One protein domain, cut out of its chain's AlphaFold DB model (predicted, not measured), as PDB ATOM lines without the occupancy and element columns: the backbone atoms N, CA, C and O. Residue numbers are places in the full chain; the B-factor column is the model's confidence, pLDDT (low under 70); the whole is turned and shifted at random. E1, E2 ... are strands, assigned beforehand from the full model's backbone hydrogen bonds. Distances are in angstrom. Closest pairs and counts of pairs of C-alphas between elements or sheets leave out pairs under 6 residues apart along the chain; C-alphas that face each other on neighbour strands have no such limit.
ATOM      1  N   THR A 231     167.782 168.543 274.827       86.56
ATOM      2  CA  THR A 231     167.148 168.978 276.070       86.56
ATOM      3  C   THR A 231     165.759 168.365 276.188       86.56
ATOM      4  O   THR A 231     164.996 168.297 275.219       86.56
ATOM      5  N   GLY A 232     165.434 167.884 277.383       84.44
ATOM      6  CA  GLY A 232     164.123 167.361 277.730       84.44
ATOM      7  C   GLY A 232     163.177 168.465 278.195       84.44
ATOM      8  O   GLY A 232     163.562 169.350 278.959       84.44
ATOM      9  N   PHE A 233     161.914 168.377 277.787       81.62
ATOM     10  CA  PHE A 233     160.836 169.219 278.292       81.62
ATOM     11  C   PHE A 233     159.757 168.329 278.913       81.62
ATOM     12  O   PHE A 233     159.191 167.480 278.218       81.62
ATOM     13  N   PRO A 234     159.450 168.495 280.210       69.75
ATOM     14  CA  PRO A 234     158.333 167.796 280.817       69.75
ATOM     15  C   PRO A 234     157.036 168.448 280.334       69.75
ATOM     16  O   PRO A 234     156.693 169.552 280.753       69.75
ATOM     17  N   ILE A 235     156.304 167.770 279.454       69.25
ATOM     18  CA  ILE A 235     154.981 168.216 279.004       69.25
ATOM     19  C   ILE A 235     153.965 167.179 279.472       69.25
ATOM     20  O   ILE A 235     154.049 166.018 279.088       69.25
ATOM     21  N   ALA A 236     153.022 167.583 280.328       60.38
ATOM     22  CA  ALA A 236     151.873 166.766 280.741       60.38
ATOM     23  C   ALA A 236     152.207 165.323 281.204       60.38
ATOM     24  O   ALA A 236     151.473 164.383 280.911       60.38
ATOM     25  N   GLY A 237     153.321 165.129 281.925       63.34
ATOM     26  CA  GLY A 237     153.749 163.809 282.420       63.34
ATOM     27  C   GLY A 237     154.468 162.928 281.389       63.34
ATOM     28  O   GLY A 237     154.752 161.766 281.674       63.34
ATOM     29  N   GLN A 238     154.783 163.472 280.214       65.06
ATOM     30  CA  GLN A 238     155.507 162.806 279.134       65.06
ATOM     31  C   GLN A 238     156.931 163.366 279.006       65.06
ATOM     32  O   GLN A 238     157.179 164.541 279.296       65.06
ATOM     33  N   SER A 239     157.875 162.530 278.563       73.12
ATOM     34  CA  SER A 239     159.251 162.944 278.267       73.12
ATOM     35  C   SER A 239     159.407 163.216 276.773       73.12
ATOM     36  O   SER A 239     159.654 162.307 275.981       73.12
ATOM     37  N   LEU A 240     159.240 164.488 276.406       84.44
ATOM     38  CA  LEU A 240     159.569 165.010 275.084       84.44
ATOM     39  C   LEU A 240     161.003 165.542 275.100       84.44
ATOM     40  O   LEU A 240     161.414 166.190 276.064       84.44
ATOM     41  N   ARG A 241     161.762 165.304 274.035       85.06
ATOM     42  CA  ARG A 241     163.155 165.724 273.916       85.06
ATOM     43  C   ARG A 241     163.407 166.359 272.562       85.06
ATOM     44  O   ARG A 241     163.115 165.759 271.534       85.06
ATOM     45  N   LEU A 242     163.956 167.565 272.578       89.25
ATOM     46  CA  LEU A 242     164.413 168.259 271.382       89.25
ATOM     47  C   LEU A 242     165.921 168.072 271.252       89.25
ATOM     48  O   LEU A 242     166.637 168.187 272.245       89.25
ATOM     49  N   GLY A 243     166.382 167.776 270.046       88.75
ATOM     50  CA  GLY A 243     167.785 167.610 269.699       88.75
ATOM     51  C   GLY A 243     168.152 168.441 268.479       88.75
ATOM     52  O   GLY A 243     167.306 168.719 267.625       88.75
ATOM     53  N   TYR A 244     169.412 168.841 268.411       90.50
ATOM     54  CA  TYR A 244     169.992 169.489 267.251       90.50
ATOM     55  C   TYR A 244     171.444 169.070 267.105       90.50
ATOM     56  O   TYR A 244     172.204 169.216 268.058       90.50
ATOM     57  N   ASP A 245     171.818 168.648 265.905       86.06
ATOM     58  CA  ASP A 245     173.186 168.324 265.534       86.06
ATOM     59  C   ASP A 245     173.571 169.093 264.276       86.06
ATOM     60  O   ASP A 245     172.771 169.279 263.359       86.06
ATOM     61  N   ALA A 246     174.815 169.539 264.212       80.38
ATOM     62  CA  ALA A 246     175.395 170.170 263.047       80.38
ATOM     63  C   ALA A 246     176.765 169.578 262.761       80.38
ATOM     64  O   ALA A 246     177.553 169.327 263.669       80.38
ATOM     65  N   LEU A 247     177.062 169.399 261.483       81.75
ATOM     66  CA  LEU A 247     178.356 168.961 260.994       81.75
ATOM     67  C   LEU A 247     178.821 169.922 259.909       81.75
ATOM     68  O   LEU A 247     178.073 170.208 258.972       81.75
ATOM     69  N   HIS A 248     180.066 170.372 260.020       83.75
ATOM     70  CA  HIS A 248     180.743 171.090 258.953       83.75
ATOM     71  C   HIS A 248     181.774 170.186 258.296       83.75
ATOM     72  O   HIS A 248     182.635 169.628 258.972       83.75
ATOM     73  N   TYR A 249     181.716 170.059 256.978       80.25
ATOM     74  CA  TYR A 249     182.735 169.352 256.227       80.25
ATOM     75  C   TYR A 249     183.902 170.285 255.886       80.25
ATOM     76  O   TYR A 249     183.724 171.362 255.322       80.25
ATOM     77  N   LEU A 250     185.110 169.824 256.192       79.94
ATOM     78  CA  LEU A 250     186.391 170.425 255.866       79.94
ATOM     79  C   LEU A 250     187.069 169.625 254.747       79.94
ATOM     80  O   LEU A 250     187.202 168.402 254.818       79.94
ATOM     81  N   GLY A 251     187.554 170.344 253.738       71.12
ATOM     82  CA  GLY A 251     188.259 169.779 252.590       71.12
ATOM     83  C   GLY A 251     187.630 170.193 251.264       71.12
ATOM     84  O   GLY A 251     186.668 170.958 251.217       71.12
ATOM     85  N   THR A 252     188.202 169.697 250.170       68.19
ATOM     86  CA  THR A 252     187.689 169.960 248.824       68.19
ATOM     87  C   THR A 252     186.423 169.139 248.600       68.19
ATOM     88  O   THR A 252     186.478 167.911 248.561       68.19
ATOM     89  N   LEU A 253     185.286 169.818 248.476       62.91
ATOM     90  CA  LEU A 253     183.986 169.205 248.228       62.91
ATOM     91  C   LEU A 253     183.691 169.164 246.730       62.91
ATOM     92  O   LEU A 253     183.891 170.158 246.029       62.91
ATOM     93  N   ALA A 254     183.185 168.028 246.250       61.66
ATOM     94  CA  ALA A 254     182.664 167.937 244.894       61.66
ATOM     95  C   ALA A 254     181.402 168.817 244.736       61.66
ATOM     96  O   ALA A 254     180.670 169.031 245.713       61.66
ATOM     97  N   PRO A 255     181.114 169.315 243.519       57.38
ATOM     98  CA  PRO A 255     179.848 169.980 243.225       57.38
ATOM     99  C   PRO A 255     178.655 169.104 243.642       57.38
ATOM    100  O   PRO A 255     178.646 167.904 243.389       57.38
ATOM    101  N   GLY A 256     177.669 169.695 244.323       63.75
ATOM    102  CA  GLY A 256     176.489 168.984 244.840       63.75
ATOM    103  C   GLY A 256     176.622 168.401 246.253       63.75
ATOM    104  O   GLY A 256     175.615 167.980 246.819       63.75
ATOM    105  N   ILE A 257     177.810 168.425 246.873       65.12
ATOM    106  CA  ILE A 257     177.976 168.028 248.279       65.12
ATOM    107  C   ILE A 257     177.830 169.249 249.194       65.12
ATOM    108  O   ILE A 257     178.399 170.313 248.947       65.12
ATOM    109  N   ALA A 258     177.064 169.087 250.270       67.06
ATOM    110  CA  ALA A 258     176.856 170.132 251.259       67.06
ATOM    111  C   ALA A 258     178.059 170.294 252.189       67.06
ATOM    112  O   ALA A 258     178.576 169.320 252.734       67.06
ATOM    113  N   ALA A 259     178.466 171.543 252.409       77.88
ATOM    114  CA  ALA A 259     179.484 171.885 253.395       77.88
ATOM    115  C   ALA A 259     178.946 171.813 254.828       77.88
ATOM    116  O   ALA A 259     179.719 171.654 255.768       77.88
ATOM    117  N   TRP A 260     177.634 171.929 255.002       81.25
ATOM    118  CA  TRP A 260     176.968 171.846 256.292       81.25
ATOM    119  C   TRP A 260     175.814 170.856 256.243       81.25
ATOM    120  O   TRP A 260     175.021 170.860 255.299       81.25
ATOM    121  N   SER A 261     175.692 170.058 257.297       84.38
ATOM    122  CA  SER A 261     174.504 169.267 257.599       84.38
ATOM    123  C   SER A 261     173.976 169.693 258.961       84.38
ATOM    124  O   SER A 261     174.750 169.831 259.901       84.38
ATOM    125  N   HIS A 262     172.672 169.920 259.047       83.50
ATOM    126  CA  HIS A 262     171.947 170.249 260.264       83.50
ATOM    127  C   HIS A 262     170.863 169.201 260.457       83.50
ATOM    128  O   HIS A 262     170.131 168.924 259.516       83.50
ATOM    129  N   VAL A 263     170.720 168.639 261.646       83.88
ATOM    130  CA  VAL A 263     169.697 167.645 261.960       83.88
ATOM    131  C   VAL A 263     168.945 168.124 263.183       83.88
ATOM    132  O   VAL A 263     169.522 168.281 264.250       83.88
ATOM    133  N   PHE A 264     167.650 168.368 263.032       86.81
ATOM    134  CA  PHE A 264     166.755 168.667 264.143       86.81
ATOM    135  C   PHE A 264     166.001 167.399 264.503       86.81
ATOM    136  O   PHE A 264     165.460 166.750 263.615       86.81
ATOM    137  N   GLY A 265     165.944 167.051 265.782       84.94
ATOM    138  CA  GLY A 265     165.262 165.862 266.279       84.94
ATOM    139  C   GLY A 265     164.203 166.207 267.318       84.94
ATOM    140  O   GLY A 265     164.424 167.033 268.198       84.94
ATOM    141  N   LEU A 266     163.065 165.532 267.249       87.69
ATOM    142  CA  LEU A 266     162.043 165.505 268.280       87.69
ATOM    143  C   LEU A 266     161.812 164.051 268.674       87.69
ATOM    144  O   LEU A 266     161.346 163.261 267.859       87.69
ATOM    145  N   THR A 267     162.128 163.709 269.916       84.88
ATOM    146  CA  THR A 267     161.919 162.369 270.467       84.88
ATOM    147  C   THR A 267     160.838 162.415 271.532       84.88
ATOM    148  O   THR A 267     160.880 163.236 272.443       84.88
ATOM    149  N   TYR A 268     159.875 161.517 271.423       83.44
ATOM    150  CA  TYR A 268     158.796 161.318 272.368       83.44
ATOM    151  C   TYR A 268     158.895 159.914 272.953       83.44
ATOM    152  O   TYR A 268     158.704 158.921 272.252       83.44
ATOM    153  N   ASP A 269     159.174 159.830 274.248       76.62
ATOM    154  CA  ASP A 269     159.127 158.574 274.986       76.62
ATOM    155  C   ASP A 269     157.701 158.320 275.486       76.62
ATOM    156  O   ASP A 269     157.091 159.152 276.163       76.62
ATOM    157  N   THR A 270     157.175 157.136 275.180       74.31
ATOM    158  CA  THR A 270     155.847 156.730 275.651       74.31
ATOM    159  C   THR A 270     155.795 156.633 277.187       74.31
ATOM    160  O   THR A 270     156.790 156.261 277.813       74.31
ATOM    161  N   PRO A 271     154.634 156.874 277.830       72.00
ATOM    162  CA  PRO A 271     154.494 156.776 279.288       72.00
ATOM    163  C   PRO A 271     154.878 155.404 279.866       72.00
ATOM    164  O   PRO A 271     155.432 155.326 280.959       72.00
ATOM    165  N   CYS A 272     154.642 154.319 279.116       71.50
ATOM    166  CA  CYS A 272     155.060 152.956 279.480       71.50
ATOM    167  C   CYS A 272     156.583 152.736 279.393       71.50
ATOM    168  O   CYS A 272     157.058 151.673 279.784       71.50
ATOM    169  N   ARG A 273     157.341 153.684 278.812       67.50
ATOM    170  CA  ARG A 273     158.752 153.547 278.402       67.50
ATOM    171  C   ARG A 273     159.027 152.320 277.529       67.50
ATOM    172  O   ARG A 273     160.154 151.838 277.473       67.50
ATOM    173  N   CYS A 274     158.000 151.816 276.855       70.44
ATOM    174  CA  CYS A 274     158.049 150.609 276.042       70.44
ATOM    175  C   CYS A 274     158.323 150.905 274.560       70.44
ATOM    176  O   CYS A 274     158.733 150.014 273.821       70.44
ATOM    177  N   ALA A 275     158.154 152.161 274.148       71.56
ATOM    178  CA  ALA A 275     158.489 152.653 272.819       71.56
ATOM    179  C   ALA A 275     158.914 154.131 272.837       71.56
ATOM    180  O   ALA A 275     158.517 154.879 273.739       71.56
ATOM    181  N   ALA A 276     159.661 154.550 271.821       75.31
ATOM    182  CA  ALA A 276     159.979 155.941 271.535       75.31
ATOM    183  C   ALA A 276     159.636 156.272 270.075       75.31
ATOM    184  O   ALA A 276     159.840 155.461 269.173       75.31
ATOM    185  N   LEU A 277     159.101 157.467 269.846       81.38
ATOM    186  CA  LEU A 277     158.871 158.026 268.517       81.38
ATOM    187  C   LEU A 277     159.883 159.138 268.288       81.38
ATOM    188  O   LEU A 277     159.936 160.078 269.075       81.38
ATOM    189  N   GLN A 278     160.651 159.061 267.211       83.38
ATOM    190  CA  GLN A 278     161.579 160.106 266.810       83.38
ATOM    191  C   GLN A 278     161.191 160.638 265.436       83.38
ATOM    192  O   GLN A 278     161.039 159.889 264.474       83.38
ATOM    193  N   VAL A 279     161.049 161.954 265.346       86.19
ATOM    194  CA  VAL A 279     160.951 162.684 264.085       86.19
ATOM    195  C   VAL A 279     162.222 163.492 263.950       86.19
ATOM    196  O   VAL A 279     162.586 164.207 264.880       86.19
ATOM    197  N   SER A 280     162.907 163.400 262.818       83.69
ATOM    198  CA  SER A 280     164.042 164.272 262.538       83.69
ATOM    199  C   SER A 280     163.943 164.916 261.169       83.69
ATOM    200  O   SER A 280     163.345 164.359 260.254       83.69
ATOM    201  N   ALA A 281     164.501 166.113 261.042       79.62
ATOM    202  CA  ALA A 281     164.598 166.852 259.796       79.62
ATOM    203  C   ALA A 281     166.063 167.221 259.565       79.62
ATOM    204  O   ALA A 281     166.648 167.973 260.348       79.62
ATOM    205  N   ALA A 282     166.645 166.680 258.499       80.12
ATOM    206  CA  ALA A 282     167.995 166.980 258.064       80.12
ATOM    207  C   ALA A 282     167.976 168.058 256.975       80.12
ATOM    208  O   ALA A 282     167.237 167.953 255.999       80.12
ATOM    209  N   TRP A 283     168.798 169.090 257.131       78.31
ATOM    210  CA  TRP A 283     168.954 170.197 256.201       78.31
ATOM    211  C   TRP A 283     170.416 170.336 255.787       78.31
ATOM    212  O   TRP A 283     171.315 170.304 256.625       78.31
ATOM    213  N   PHE A 284     170.657 170.528 254.496       82.44
ATOM    214  CA  PHE A 284     171.997 170.538 253.915       82.44
ATOM    215  C   PHE A 284     172.272 171.890 253.243       82.44
ATOM    216  O   PHE A 284     171.440 172.375 252.476       82.44
ATOM    217  N   THR A 285     173.406 172.539 253.540       82.81
ATOM    218  CA  THR A 285     173.750 173.863 252.974       82.81
ATOM    219  C   THR A 285     175.218 173.983 252.552       82.81
ATOM    220  O   THR A 285     176.053 173.134 252.860       82.81
ATOM    221  N   GLY A 286     175.544 175.053 251.820       75.12
ATOM    222  CA  GLY A 286     176.930 175.427 251.512       75.12
ATOM    223  C   GLY A 286     177.570 174.716 250.316       75.12
ATOM    224  O   GLY A 286     178.783 174.799 250.166       75.12
ATOM    225  N   GLY A 287     176.791 174.044 249.463       69.38
ATOM    226  CA  GLY A 287     177.256 173.523 248.172       69.38
ATOM    227  C   GLY A 287     176.470 174.123 247.004       69.38
ATOM    228  O   GLY A 287     175.299 174.470 247.157       69.38
ATOM    229  N   ARG A 288     177.130 174.269 245.846       59.44
ATOM    230  CA  ARG A 288     176.622 175.008 244.672       59.44
ATOM    231  C   ARG A 288     175.325 174.433 244.083       59.44
ATOM    232  O   ARG A 288     174.511 175.207 243.602       59.44
ATOM    233  N   ASP A 289     175.134 173.117 244.200       64.44
ATOM    234  CA  ASP A 289     174.017 172.361 243.609       64.44
ATOM    235  C   ASP A 289     173.327 171.442 244.637       64.44
ATOM    236  O   ASP A 289     172.800 170.382 244.302       64.44
ATOM    237  N   VAL A 290     173.384 171.799 245.925       63.47
ATOM    238  CA  VAL A 290     172.781 170.986 246.994       63.47
ATOM    239  C   VAL A 290     171.257 171.112 246.925       63.47
ATOM    240  O   VAL A 290     170.761 172.240 246.979       63.47
ATOM    241  N   PRO A 291     170.500 169.997 246.855       61.16
ATOM    242  CA  PRO A 291     169.044 170.033 246.852       61.16
ATOM    243  C   PRO A 291     168.505 170.841 248.034       61.16
ATOM    244  O   PRO A 291     168.830 170.581 249.194       61.16
ATOM    245  N   HIS A 292     167.670 171.830 247.736       59.53
ATOM    246  CA  HIS A 292     167.053 172.679 248.744       59.53
ATOM    247  C   HIS A 292     165.793 171.998 249.282       59.53
ATOM    248  O   HIS A 292     164.726 172.075 248.678       59.53
ATOM    249  N   GLY A 293     165.912 171.312 250.418       66.69
ATOM    250  CA  GLY A 293     164.759 170.764 251.125       66.69
ATOM    251  C   GLY A 293     165.148 169.954 252.362       66.69
ATOM    252  O   GLY A 293     166.238 169.376 252.390       66.69
ATOM    253  N   PRO A 294     164.275 169.896 253.381       74.69
ATOM    254  CA  PRO A 294     164.507 169.046 254.531       74.69
ATOM    255  C   PRO A 294     164.273 167.589 254.132       74.69
ATOM    256  O   PRO A 294     163.238 167.259 253.550       74.69
ATOM    257  N   VAL A 295     165.186 166.701 254.505       78.50
ATOM    258  CA  VAL A 295     164.914 165.262 254.509       78.50
ATOM    259  C   VAL A 295     164.323 164.919 255.867       78.50
ATOM    260  O   VAL A 295     164.974 165.097 256.893       78.50
ATOM    261  N   ILE A 296     163.069 164.470 255.883       78.56
ATOM    262  CA  ILE A 296     162.368 164.127 257.121       78.56
ATOM    263  C   ILE A 296     162.448 162.618 257.337       78.56
ATOM    264  O   ILE A 296     162.062 161.840 256.466       78.56
ATOM    265  N   HIS A 297     162.907 162.207 258.514       77.19
ATOM    266  CA  HIS A 297     162.949 160.818 258.944       77.19
ATOM    267  C   HIS A 297     162.000 160.598 260.119       77.19
ATOM    268  O   HIS A 297     161.948 161.396 261.055       77.19
ATOM    269  N   PHE A 298     161.285 159.479 260.078       78.38
ATOM    270  CA  PHE A 298     160.435 159.008 261.163       78.38
ATOM    271  C   PHE A 298     160.960 157.656 261.630       78.38
ATOM    272  O   PHE A 298     161.121 156.736 260.827       78.38
ATOM    273  N   THR A 299     161.210 157.534 262.926       76.75
ATOM    274  CA  THR A 299     161.708 156.311 263.546       76.75
ATOM    275  C   THR A 299     160.815 155.952 264.720       76.75
ATOM    276  O   THR A 299     160.472 156.798 265.544       76.75
ATOM    277  N   VAL A 300     160.420 154.684 264.784       74.88
ATOM    278  CA  VAL A 300     159.693 154.113 265.917       74.88
ATOM    279  C   VAL A 300     160.602 153.067 266.540       74.88
ATOM    280  O   VAL A 300     160.897 152.059 265.902       74.88
ATOM    281  N   ASP A 301     161.054 153.314 267.763       66.81
ATOM    282  CA  ASP A 301     161.823 152.351 268.543       66.81
ATOM    283  C   ASP A 301     160.888 151.615 269.501       66.81
ATOM    284  O   ASP A 301     160.168 152.228 270.291       66.81
ATOM    285  N   LEU A 302     160.885 150.288 269.422       63.91
ATOM    286  CA  LEU A 302     160.118 149.413 270.299       63.91
ATOM    287  C   LEU A 302     161.096 148.772 271.289       63.91
ATOM    288  O   LEU A 302     161.743 147.766 270.993       63.91
ATOM    289  N   LYS A 303     161.172 149.336 272.499       57.28
ATOM    290  CA  LYS A 303     162.130 148.942 273.546       57.28
ATOM    291  C   LYS A 303     161.972 147.483 274.002       57.28
ATOM    292  O   LYS A 303     162.907 146.930 274.572       57.28
ATOM    293  N   SER A 304     160.843 146.819 273.716       42.22
ATOM    294  CA  SER A 304     160.653 145.391 274.031       42.22
ATOM    295  C   SER A 304     161.391 144.419 273.097       42.22
ATOM    296  O   SER A 304     161.322 143.217 273.333       42.22
ATOM    297  N   LEU A 305     162.075 144.897 272.050       43.31
ATOM    298  CA  LEU A 305     162.836 144.059 271.111       43.31
ATOM    299  C   LEU A 305     164.360 144.160 271.285       43.31
ATOM    300  O   LEU A 305     165.094 143.578 270.495       43.31
ATOM    301  N   GLY A 306     164.838 144.852 272.330       36.69
ATOM    302  CA  GLY A 306     166.270 144.998 272.594       36.69
ATOM    303  C   GLY A 306     166.972 145.726 271.451       36.69
ATOM    304  O   GLY A 306     167.731 145.120 270.703       36.69
ATOM    305  N   SER A 307     166.698 147.022 271.298       33.56
ATOM    306  CA  SER A 307     167.331 147.846 270.271       33.56
ATOM    307  C   SER A 307     168.069 149.050 270.872       33.56
ATOM    308  O   SER A 307     167.680 149.627 271.885       33.56
ATOM    309  N   PHE A 308     169.226 149.265 270.253       38.47
ATOM    310  CA  PHE A 308     170.367 150.149 270.450       38.47
ATOM    311  C   PHE A 308     170.181 151.450 271.242       38.47
ATOM    312  O   PHE A 308     169.362 152.309 270.939       38.47
ATOM    313  N   ALA A 309     171.095 151.645 272.194       27.05
ATOM    314  CA  ALA A 309     171.471 152.964 272.669       27.05
ATOM    315  C   ALA A 309     172.313 153.667 271.594       27.05
ATOM    316  O   ALA A 309     173.435 153.241 271.335       27.05
ATOM    317  N   THR A 310     171.800 154.756 271.027       26.28
ATOM    318  CA  THR A 310     172.614 155.812 270.410       26.28
ATOM    319  C   THR A 310     171.909 157.152 270.600       26.28
ATOM    320  O   THR A 310     170.946 157.451 269.899       26.28
ATOM    321  N   PHE A 311     172.393 157.928 271.566       32.94
ATOM    322  CA  PHE A 311     172.555 159.376 271.451       32.94
ATOM    323  C   PHE A 311     174.015 159.637 271.800       32.94
ATOM    324  O   PHE A 311     174.446 159.060 272.833       32.94
TER     325      PHE A 311
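This is residues 231 to 311 of the 311 residues of an uncharacterized protein of Deltaproteobacteria bacterium (UniProt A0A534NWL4). A single long, twisted sheet of five strands makes the body, a wall with no named helix over either face. The links E2 to E3 and E4 to E5 lie at one end of its long axis, the turns E1 to E2 and E3 to E4 at the other, where residues 303 to 311 fold back after E5. The printed part has 81 residues with five named strands, E1 to E5, in the same order along the chain and across the antiparallel sheet, a meander, each strand the antiparallel neighbour of the one before. The class is all strand; the whole is loose, with a radius of gyration of the C-alphas of 16.1 A, and elongated, spanning 47 by 27 by 20 A.

The inner strands E3, residues 260 to 269, and E4, residues 275 to 285, form a hairpin at 165 degrees, with N 262 and O 283 2.8 A apart, within hydrogen-bond range. E2, residues 238 to 248, is antiparallel to E3 at 168 degrees, with N 245 and O 263 at 2.9 A. The edge strand E5, residues 295 to 302, is antiparallel to E4 at 161 degrees, with N 278 and O 299 at 2.8 A. The other edge strand, E1, residues 231 to 235, is antiparallel to E2 at 155 degrees, with N 233 and O 240 at 2.8 A. E1 and E5 are apart.

E1 begins at C-alpha 231 (167.148, 168.978, 276.070). E2 is 33.4 A long, E4 32.8 A, E3 29.1 A, E5 22.9 A and E1 12.5 A. E5 ends at C-alpha 302 (160.118, 149.413, 270.299).

The C-alphas farthest apart, of Gly 237 and Thr 252, are 48.2 A apart. The printed part has no cut; the link E2 to E3, 11 residues, is long. Mean pLDDT of the printed part is 71.4, and 31 residues are under 70, among them 301 to 311.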